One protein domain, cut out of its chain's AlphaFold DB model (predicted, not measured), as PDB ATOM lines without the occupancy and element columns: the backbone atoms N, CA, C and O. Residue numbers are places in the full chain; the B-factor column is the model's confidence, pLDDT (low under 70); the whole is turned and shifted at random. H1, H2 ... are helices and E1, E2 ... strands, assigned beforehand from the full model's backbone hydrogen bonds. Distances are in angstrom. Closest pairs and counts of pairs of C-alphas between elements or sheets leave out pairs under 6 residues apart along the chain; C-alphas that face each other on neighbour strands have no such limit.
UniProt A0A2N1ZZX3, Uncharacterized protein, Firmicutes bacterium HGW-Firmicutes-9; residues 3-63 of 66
ATOM      1  N   GLU A   3     160.728 143.195 176.269       91.31
ATOM      2  CA  GLU A   3     159.317 143.445 176.570       91.31
ATOM      3  C   GLU A   3     158.463 143.107 175.339       91.31
ATOM      4  O   GLU A   3     158.733 143.574 174.235       91.31
ATOM      5  N   ILE A   4     157.424 142.287 175.527       92.44
ATOM      6  CA  ILE A   4     156.472 141.905 174.475       92.44
ATOM      7  C   ILE A   4     155.107 142.481 174.842       92.44
ATOM      8  O   ILE A   4     154.563 142.177 175.906       92.44
ATOM      9  N   PHE A   5     154.552 143.300 173.957       94.75
ATOM     10  CA  PHE A   5     153.298 144.013 174.166       94.75
ATOM     11  C   PHE A   5     152.141 143.333 173.443       94.75
ATOM     12  O   PHE A   5     152.327 142.498 172.558       94.75
ATOM     13  N   LYS A   6     150.911 143.701 173.805       95.44
ATOM     14  CA  LYS A   6     149.714 143.190 173.129       95.44
ATOM     15  C   LYS A   6     149.665 143.625 171.660       95.44
ATOM     16  O   LYS A   6     149.149 142.883 170.828       95.44
ATOM     17  N   ASN A   7     150.162 144.822 171.362       96.19
ATOM     18  CA  ASN A   7     150.156 145.424 170.036       96.19
ATOM     19  C   ASN A   7     151.335 146.414 169.882       96.19
ATOM     20  O   ASN A   7     152.045 146.695 170.847       96.19
ATOM     21  N   GLU A   8     151.556 146.903 168.662       95.75
ATOM     22  CA  GLU A   8     152.647 147.834 168.330       95.75
ATOM     23  C   GLU A   8     152.455 149.233 168.936       95.75
ATOM     24  O   GLU A   8     153.427 149.850 169.360       95.75
ATOM     25  N   GLU A   9     151.211 149.701 169.066       97.12
ATOM     26  CA  GLU A   9     150.893 150.994 169.685       97.12
ATOM     27  C   GLU A   9     151.343 151.036 171.155       97.12
ATOM     28  O   GLU A   9     151.982 151.998 171.582       97.12
ATOM     29  N   ASP A  10     151.095 149.962 171.909       96.38
ATOM     30  CA  ASP A  10     151.534 149.810 173.299       96.38
ATOM     31  C   ASP A  10     153.073 149.819 173.405       96.38
ATOM     32  O   ASP A  10     153.632 150.442 174.313       96.38
ATOM     33  N   ALA A  11     153.762 149.156 172.467       94.62
ATOM     34  CA  ALA A  11     155.224 149.126 172.410       94.62
ATOM     35  C   ALA A  11     155.804 150.518 172.115       94.62
ATOM     36  O   ALA A  11     156.697 150.978 172.829       94.62
ATOM     37  N   SER A  12     155.247 151.235 171.138       95.06
ATOM     38  CA  SER A  12     155.680 152.592 170.787       95.06
ATOM     39  C   SER A  12     155.377 153.615 171.879       95.06
ATOM     40  O   SER A  12     156.199 154.498 172.138       95.06
ATOM     41  N   ALA A  13     154.233 153.497 172.560       95.50
ATOM     42  CA  ALA A  13     153.909 154.339 173.708       95.50
ATOM     43  C   ALA A  13     154.922 154.131 174.843       95.50
ATOM     44  O   ALA A  13     155.359 155.095 175.478       95.50
ATOM     45  N   ARG A  14     155.343 152.878 175.071       92.44
ATOM     46  CA  ARG A  14     156.390 152.550 176.041       92.44
ATOM     47  C   ARG A  14     157.753 153.105 175.634       92.44
ATOM     48  O   ARG A  14     158.391 153.710 176.492       92.44
ATOM     49  N   ASN A  15     158.168 152.933 174.380       90.62
ATOM     50  CA  ASN A  15     159.433 153.473 173.867       90.62
ATOM     51  C   ASN A  15     159.481 154.994 174.051       90.62
ATOM     52  O   ASN A  15     160.339 155.523 174.746       90.62
ATOM     53  N   SER A  16     158.433 155.678 173.586       91.19
ATOM     54  CA  SER A  16     158.303 157.133 173.705       91.19
ATOM     55  C   SER A  16     158.323 157.608 175.161       91.19
ATOM     56  O   SER A  16     158.845 158.677 175.472       91.19
ATOM     57  N   TYR A  17     157.720 156.852 176.083       89.75
ATOM     58  CA  TYR A  17     157.780 157.175 177.507       89.75
ATOM     59  C   TYR A  17     159.219 157.128 178.031       89.75
ATOM     60  O   TYR A  17     159.623 158.030 178.762       89.75
ATOM     61  N   ILE A  18     159.993 156.111 177.649       85.38
ATOM     62  CA  ILE A  18     161.383 155.950 178.088       85.38
ATOM     63  C   ILE A  18     162.268 157.040 177.469       85.38
ATOM     64  O   ILE A  18     162.969 157.721 178.219       85.38
ATOM     65  N   ASP A  19     162.128 157.317 176.171       84.69
ATOM     66  CA  ASP A  19     162.796 158.436 175.490       84.69
ATOM     67  C   ASP A  19     162.558 159.774 176.216       84.69
ATOM     68  O   ASP A  19     163.468 160.579 176.433       84.69
ATOM     69  N   ASN A  20     161.327 160.019 176.671       86.12
ATOM     70  CA  ASN A  20     161.007 161.230 177.425       86.12
ATOM     71  C   ASN A  20     161.639 161.248 178.826       86.12
ATOM     72  O   ASN A  20     162.073 162.309 179.289       86.12
ATOM     73  N   LEU A  21     161.738 160.098 179.503       82.56
ATOM     74  CA  LEU A  21     162.494 160.004 180.757       82.56
ATOM     75  C   LEU A  21     163.974 160.330 180.529       82.56
ATOM     76  O   LEU A  21     164.583 161.003 181.366       82.56
ATOM     77  N   MET A  22     164.528 159.937 179.384       77.06
ATOM     78  CA  MET A  22     165.904 160.245 179.006       77.06
ATOM     79  C   MET A  22     166.152 161.732 178.824       77.06
ATOM     80  O   MET A  22     167.082 162.284 179.419       77.06
ATOM     81  N   LEU A  23     165.265 162.405 178.097       77.94
ATOM     82  CA  LEU A  23     165.312 163.857 177.927       77.94
ATOM     83  C   LEU A  23     165.140 164.613 179.253       77.94
ATOM     84  O   LEU A  23     165.679 165.707 179.411       77.94
ATOM     85  N   SER A  24     164.431 164.030 180.223       79.56
ATOM     86  CA  SER A  24     164.227 164.629 181.549       79.56
ATOM     87  C   SER A  24     165.446 164.546 182.483       79.56
ATOM     88  O   SER A  24     165.403 165.071 183.596       79.56
ATOM     89  N   GLY A  25     166.548 163.919 182.046       67.31
ATOM     90  CA  GLY A  25     167.784 163.826 182.827       67.31
ATOM     91  C   GLY A  25     167.784 162.716 183.880       67.31
ATOM     92  O   GLY A  25     168.664 162.697 184.737       67.31
ATOM     93  N   LEU A  26     166.834 161.773 183.815       68.25
ATOM     94  CA  LEU A  26     166.772 160.614 184.718       68.25
ATOM     95  C   LEU A  26     167.815 159.522 184.403       68.25
ATOM     96  O   LEU A  26     167.878 158.521 185.110       68.25
ATOM     97  N   GLY A  27     168.678 159.738 183.404       60.88
ATOM     98  CA  GLY A  27     169.979 159.067 183.293       60.88
ATOM     99  C   GLY A  27     169.959 157.584 182.917       60.88
ATOM    100  O   GLY A  27     170.968 156.912 183.101       60.88
ATOM    101  N   VAL A  28     168.857 157.058 182.386       64.88
ATOM    102  CA  VAL A  28     168.754 155.647 181.972       64.88
ATOM    103  C   VAL A  28     169.325 155.466 180.562       64.88
ATOM    104  O   VAL A  28     168.593 155.148 179.636       64.88
ATOM    105  N   ILE A  29     170.620 155.733 180.351       71.00
ATOM    106  CA  ILE A  29     171.210 155.579 179.012       71.00
ATOM    107  C   ILE A  29     171.067 154.111 178.606       71.00
ATOM    108  O   ILE A  29     171.685 153.232 179.207       71.00
ATOM    109  N   GLN A  30     170.193 153.861 177.635       79.00
ATOM    110  CA  GLN A  30     169.874 152.539 177.129       79.00
ATOM    111  C   GLN A  30     169.858 152.566 175.603       79.00
ATOM    112  O   GLN A  30     169.465 153.556 174.990       79.00
ATOM    113  N   TYR A  31     170.300 151.472 174.992       81.06
ATOM    114  CA  TYR A  31     170.027 151.197 173.587       81.06
ATOM    115  C   TYR A  31     168.618 150.630 173.474       81.06
ATOM    116  O   TYR A  31     168.270 149.723 174.230       81.06
ATOM    117  N   GLU A  32     167.828 151.144 172.536       86.31
ATOM    118  CA  GLU A  32     166.422 150.780 172.357       86.31
ATOM    119  C   GLU A  32     166.177 150.332 170.915       86.31
ATOM    120  O   GLU A  32     166.498 151.045 169.967       86.31
ATOM    121  N   LEU A  33     165.621 149.131 170.753       88.88
ATOM    122  CA  LEU A  33     165.278 148.538 169.463       88.88
ATOM    123  C   LEU A  33     163.823 148.073 169.504       88.88
ATOM    124  O   LEU A  33     163.470 147.208 170.309       88.88
ATOM    125  N   GLN A  34     162.977 148.625 168.633       91.50
ATOM    126  CA  GLN A  34     161.570 148.239 168.525       91.50
ATOM    127  C   GLN A  34     161.301 147.487 167.216       91.50
ATOM    128  O   GLN A  34     161.610 147.970 166.129       91.50
ATOM    129  N   TYR A  35     160.633 146.340 167.332       91.62
ATOM    130  CA  TYR A  35     160.186 145.501 166.224       91.62
ATOM    131  C   TYR A  35     158.712 145.136 166.398       91.62
ATOM    132  O   TYR A  35     158.368 144.208 167.135       91.62
ATOM    133  N   GLY A  36     157.818 145.880 165.742       91.50
ATOM    134  CA  GLY A  36     156.373 145.721 165.914       91.50
ATOM    135  C   GLY A  36     155.962 145.895 167.381       91.50
ATOM    136  O   GLY A  36     156.223 146.928 167.996       91.50
ATOM    137  N   ASN A  37     155.349 144.864 167.968       93.38
ATOM    138  CA  ASN A  37     154.930 144.839 169.375       93.38
ATOM    139  C   ASN A  37     156.034 144.406 170.356       93.38
ATOM    140  O   ASN A  37     155.723 144.050 171.494       93.38
ATOM    141  N   VAL A  38     157.297 144.378 169.937       92.00
ATOM    142  CA  VAL A  38     158.418 143.933 170.765       92.00
ATOM    143  C   VAL A  38     159.419 145.063 170.949       92.00
ATOM    144  O   VAL A  38     159.803 145.714 169.982       92.00
ATOM    145  N   LEU A  39     159.854 145.273 172.189       92.56
ATOM    146  CA  LEU A  39     160.871 146.253 172.556       92.56
ATOM    147  C   LEU A  39     162.042 145.548 173.237       92.56
ATOM    148  O   LEU A  39     161.865 144.810 174.211       92.56
ATOM    149  N   LEU A  40     163.244 145.800 172.740       90.50
ATOM    150  CA  LEU A  40     164.491 145.285 173.275       90.50
ATOM    151  C   LEU A  40     165.344 146.450 173.774       90.50
ATOM    152  O   LEU A  40     165.556 147.425 173.061       90.50
ATOM    153  N   ARG A  41     165.803 146.348 175.025       88.00
ATOM    154  CA  ARG A  41     166.564 147.403 175.705       88.00
ATOM    155  C   ARG A  41     167.864 146.887 176.292       88.00
ATOM    156  O   ARG A  41     167.854 145.834 176.928       88.00
ATOM    157  N   PHE A  42     168.946 147.639 176.172       85.19
ATOM    158  CA  PHE A  42     170.237 147.315 176.789       85.19
ATOM    159  C   PHE A  42     170.731 148.498 177.589       85.19
ATOM    160  O   PHE A  42     170.547 149.624 177.150       85.19
ATOM    161  N   ASP A  43     171.378 148.257 178.723       79.94
ATOM    162  CA  ASP A  43     172.098 149.326 179.413       79.94
ATOM    163  C   ASP A  43     173.246 149.830 178.528       79.94
ATOM    164  O   ASP A  43     173.856 149.054 177.793       79.94
ATOM    165  N   ALA A  44     173.546 151.129 178.587       72.38
ATOM    166  CA  ALA A  44     174.585 151.755 177.762       72.38
ATOM    167  C   ALA A  44     176.012 151.270 178.043       72.38
ATOM    168  O   ALA A  44     176.935 151.644 177.325       72.38
ATOM    169  N   ASP A  45     176.191 150.433 179.062       80.50
ATOM    170  CA  ASP A  45     177.453 149.752 179.336       80.50
ATOM    171  C   ASP A  45     177.743 148.626 178.321       80.50
ATOM    172  O   ASP A  45     178.838 148.059 178.333       80.50
ATOM    173  N   PHE A  46     176.788 148.286 177.445       78.00
ATOM    174  CA  PHE A  46     177.014 147.364 176.332       78.00
ATOM    175  C   PHE A  46     177.892 147.990 175.244       78.00
ATOM    176  O   PHE A  46     177.710 149.141 174.850       78.00
ATOM    177  N   ASP A  47     178.816 147.187 174.715       82.38
ATOM    178  CA  ASP A  47     179.586 147.543 173.523       82.38
ATOM    179  C   ASP A  47     178.628 147.658 172.319       82.38
ATOM    180  O   ASP A  47     177.820 146.744 172.115       82.38
ATOM    181  N   PRO A  48     178.706 148.723 171.495       82.75
ATOM    182  CA  PRO A  48     177.949 148.827 170.248       82.75
ATOM    183  C   PRO A  48     177.971 147.555 169.387       82.75
ATOM    184  O   PRO A  48     176.939 147.177 168.844       82.75
ATOM    185  N   ALA A  49     179.105 146.846 169.319       86.50
ATOM    186  CA  ALA A  49     179.193 145.597 168.561       86.50
ATOM    187  C   ALA A  49     178.276 144.497 169.124       86.50
ATOM    188  O   ALA A  49     177.693 143.720 168.372       86.50
ATOM    189  N   GLN A  50     178.105 144.447 170.448       84.69
ATOM    190  CA  GLN A  50     177.187 143.506 171.085       84.69
ATOM    191  C   GLN A  50     175.731 143.888 170.817       84.69
ATOM    192  O   GLN A  50     174.905 143.005 170.601       84.69
ATOM    193  N   VAL A  51     175.408 145.185 170.808       86.75
ATOM    194  CA  VAL A  51     174.057 145.667 170.474       86.75
ATOM    195  C   VAL A  51     173.666 145.219 169.067       86.75
ATOM    196  O   VAL A  51     172.575 144.675 168.894       86.75
ATOM    197  N   ASP A  52     174.576 145.352 168.101       87.88
ATOM    198  CA  ASP A  52     174.366 144.891 166.725       87.88
ATOM    199  C   ASP A  52     174.165 143.365 166.651       87.88
ATOM    200  O   ASP A  52     173.285 142.880 165.937       87.88
ATOM    201  N   GLU A  53     174.930 142.576 167.417       89.25
ATOM    202  CA  GLU A  53     174.743 141.118 167.481       89.25
ATOM    203  C   GLU A  53     173.353 140.734 168.008       89.25
ATOM    204  O   GLU A  53     172.697 139.843 167.453       89.25
ATOM    205  N   TYR A  54     172.878 141.406 169.060       87.19
ATOM    206  CA  TYR A  54     171.538 141.156 169.583       87.19
ATOM    207  C   TYR A  54     170.444 141.633 168.636       87.19
ATOM    208  O   TYR A  54     169.404 140.979 168.561       87.19
ATOM    209  N   ASP A  55     170.672 142.727 167.914       88.38
ATOM    210  CA  ASP A  55     169.749 143.213 166.897       88.38
ATOM    211  C   ASP A  55     169.524 142.155 165.809       88.38
ATOM    212  O   ASP A  55     168.396 141.723 165.550       88.38
ATOM    213  N   VAL A  56     170.622 141.640 165.250       90.44
ATOM    214  CA  VAL A  56     170.596 140.579 164.235       90.44
ATOM    215  C   VAL A  56     169.919 139.320 164.776       90.44
ATOM    216  O   VAL A  56     169.039 138.755 164.121       90.44
ATOM    217  N   ALA A  57     170.285 138.879 165.984       88.00
ATOM    218  CA  ALA A  57     169.673 137.706 166.603       88.00
ATOM    219  C   ALA A  57     168.159 137.886 166.800       88.00
ATOM    220  O   ALA A  57     167.385 136.951 166.574       88.00
ATOM    221  N   MET A  58     167.726 139.089 167.182       87.00
ATOM    222  CA  MET A  58     166.318 139.398 167.402       87.00
ATOM    223  C   MET A  58     165.518 139.361 166.102       87.00
ATOM    224  O   MET A  58     164.461 138.728 166.056       87.00
ATOM    225  N   LYS A  59     166.038 139.967 165.029       88.44
ATOM    226  CA  LYS A  59     165.410 139.914 163.700       88.44
ATOM    227  C   LYS A  59     165.216 138.476 163.222       88.44
ATOM    228  O   LYS A  59     164.124 138.132 162.771       88.44
ATOM    229  N   ILE A  60     166.218 137.611 163.413       88.62
ATOM    230  CA  ILE A  60     166.130 136.180 163.076       88.62
ATOM    231  C   ILE A  60     165.007 135.493 163.866       88.62
ATOM    232  O   ILE A  60     164.189 134.788 163.276       88.62
ATOM    233  N   ILE A  61     164.945 135.699 165.187       86.25
ATOM    234  CA  ILE A  61     163.916 135.093 166.052       86.25
ATOM    235  C   ILE A  61     162.511 135.551 165.646       86.25
ATOM    236  O   ILE A  61     161.576 134.751 165.650       86.25
ATOM    237  N   LEU A  62     162.366 136.827 165.286       86.19
ATOM    238  CA  LEU A  62     161.098 137.412 164.857       86.19
ATOM    239  C   LEU A  62     160.751 137.116 163.388       86.19
ATOM    240  O   LEU A  62     159.654 137.452 162.948       86.19
ATOM    241  N   GLY A  63     161.651 136.481 162.630       88.31
ATOM    242  CA  GLY A  63     161.456 136.209 161.205       88.31
ATOM    243  C   GLY A  63     161.424 137.472 160.337       88.31
ATOM    244  O   GLY A  63     160.807 137.467 159.271       88.31
TER     245      GLY A  63
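AT A GLANCE: This is residues 3 to 63 of the 66 residues of an uncharacterized protein of Firmicutes bacterium HGW-Firmicutes-9 (UniProt A0A2N1ZZX3). H1, the hairpin of E1 and E2, and H2 lie side by side in a flat slab, the ribbon of two strands in the middle with one helix over each of its faces. The 61 printed residues hold, in order, H1, E1, E2 and H2, a mixed class, with an antiparallel sheet E1 - E2. The whole is only just compact, close to loose, with a radius of gyration of the C-alphas of 12.1 A and spans of 35 by 29 by 11 A.

HOW THE PARTS SIT: Residues 3 to 4 pair antiparallel with residues 38 to 39 of E2, residues 38 to 43. H1, residues 8 to 23, comes closest to E2 at the C-alphas of Ala 11 and Val 38, 6.3 A apart. E1, residues 30 to 35, forms a hairpin with E2, at 165 degrees; N 33 and O 40 are 2.9 A apart, within hydrogen-bond range. H2, residues 48 to 62, is closest to E1 at the C-alphas of Leu 33 and Asp 55, 7.4 A. H1 and H2 are apart. In both helices every O i to N i+4 pair is within hydrogen-bond range.

IN THESE COORDINATES: H1 begins at C-alpha 8 (152.647, 147.834, 168.330) and measures 22.6 A, E1 16.2 A, E2 17.1 A; H2, 21.1 A, ends at C-alpha 62 (161.098, 137.412, 164.857).

THE WHOLE: The C-alphas farthest apart, of Gly 25 and Gly 63, are 35.6 A apart. The printed part has no cut and no long link; residues 25 to 28 have pLDDT under 70.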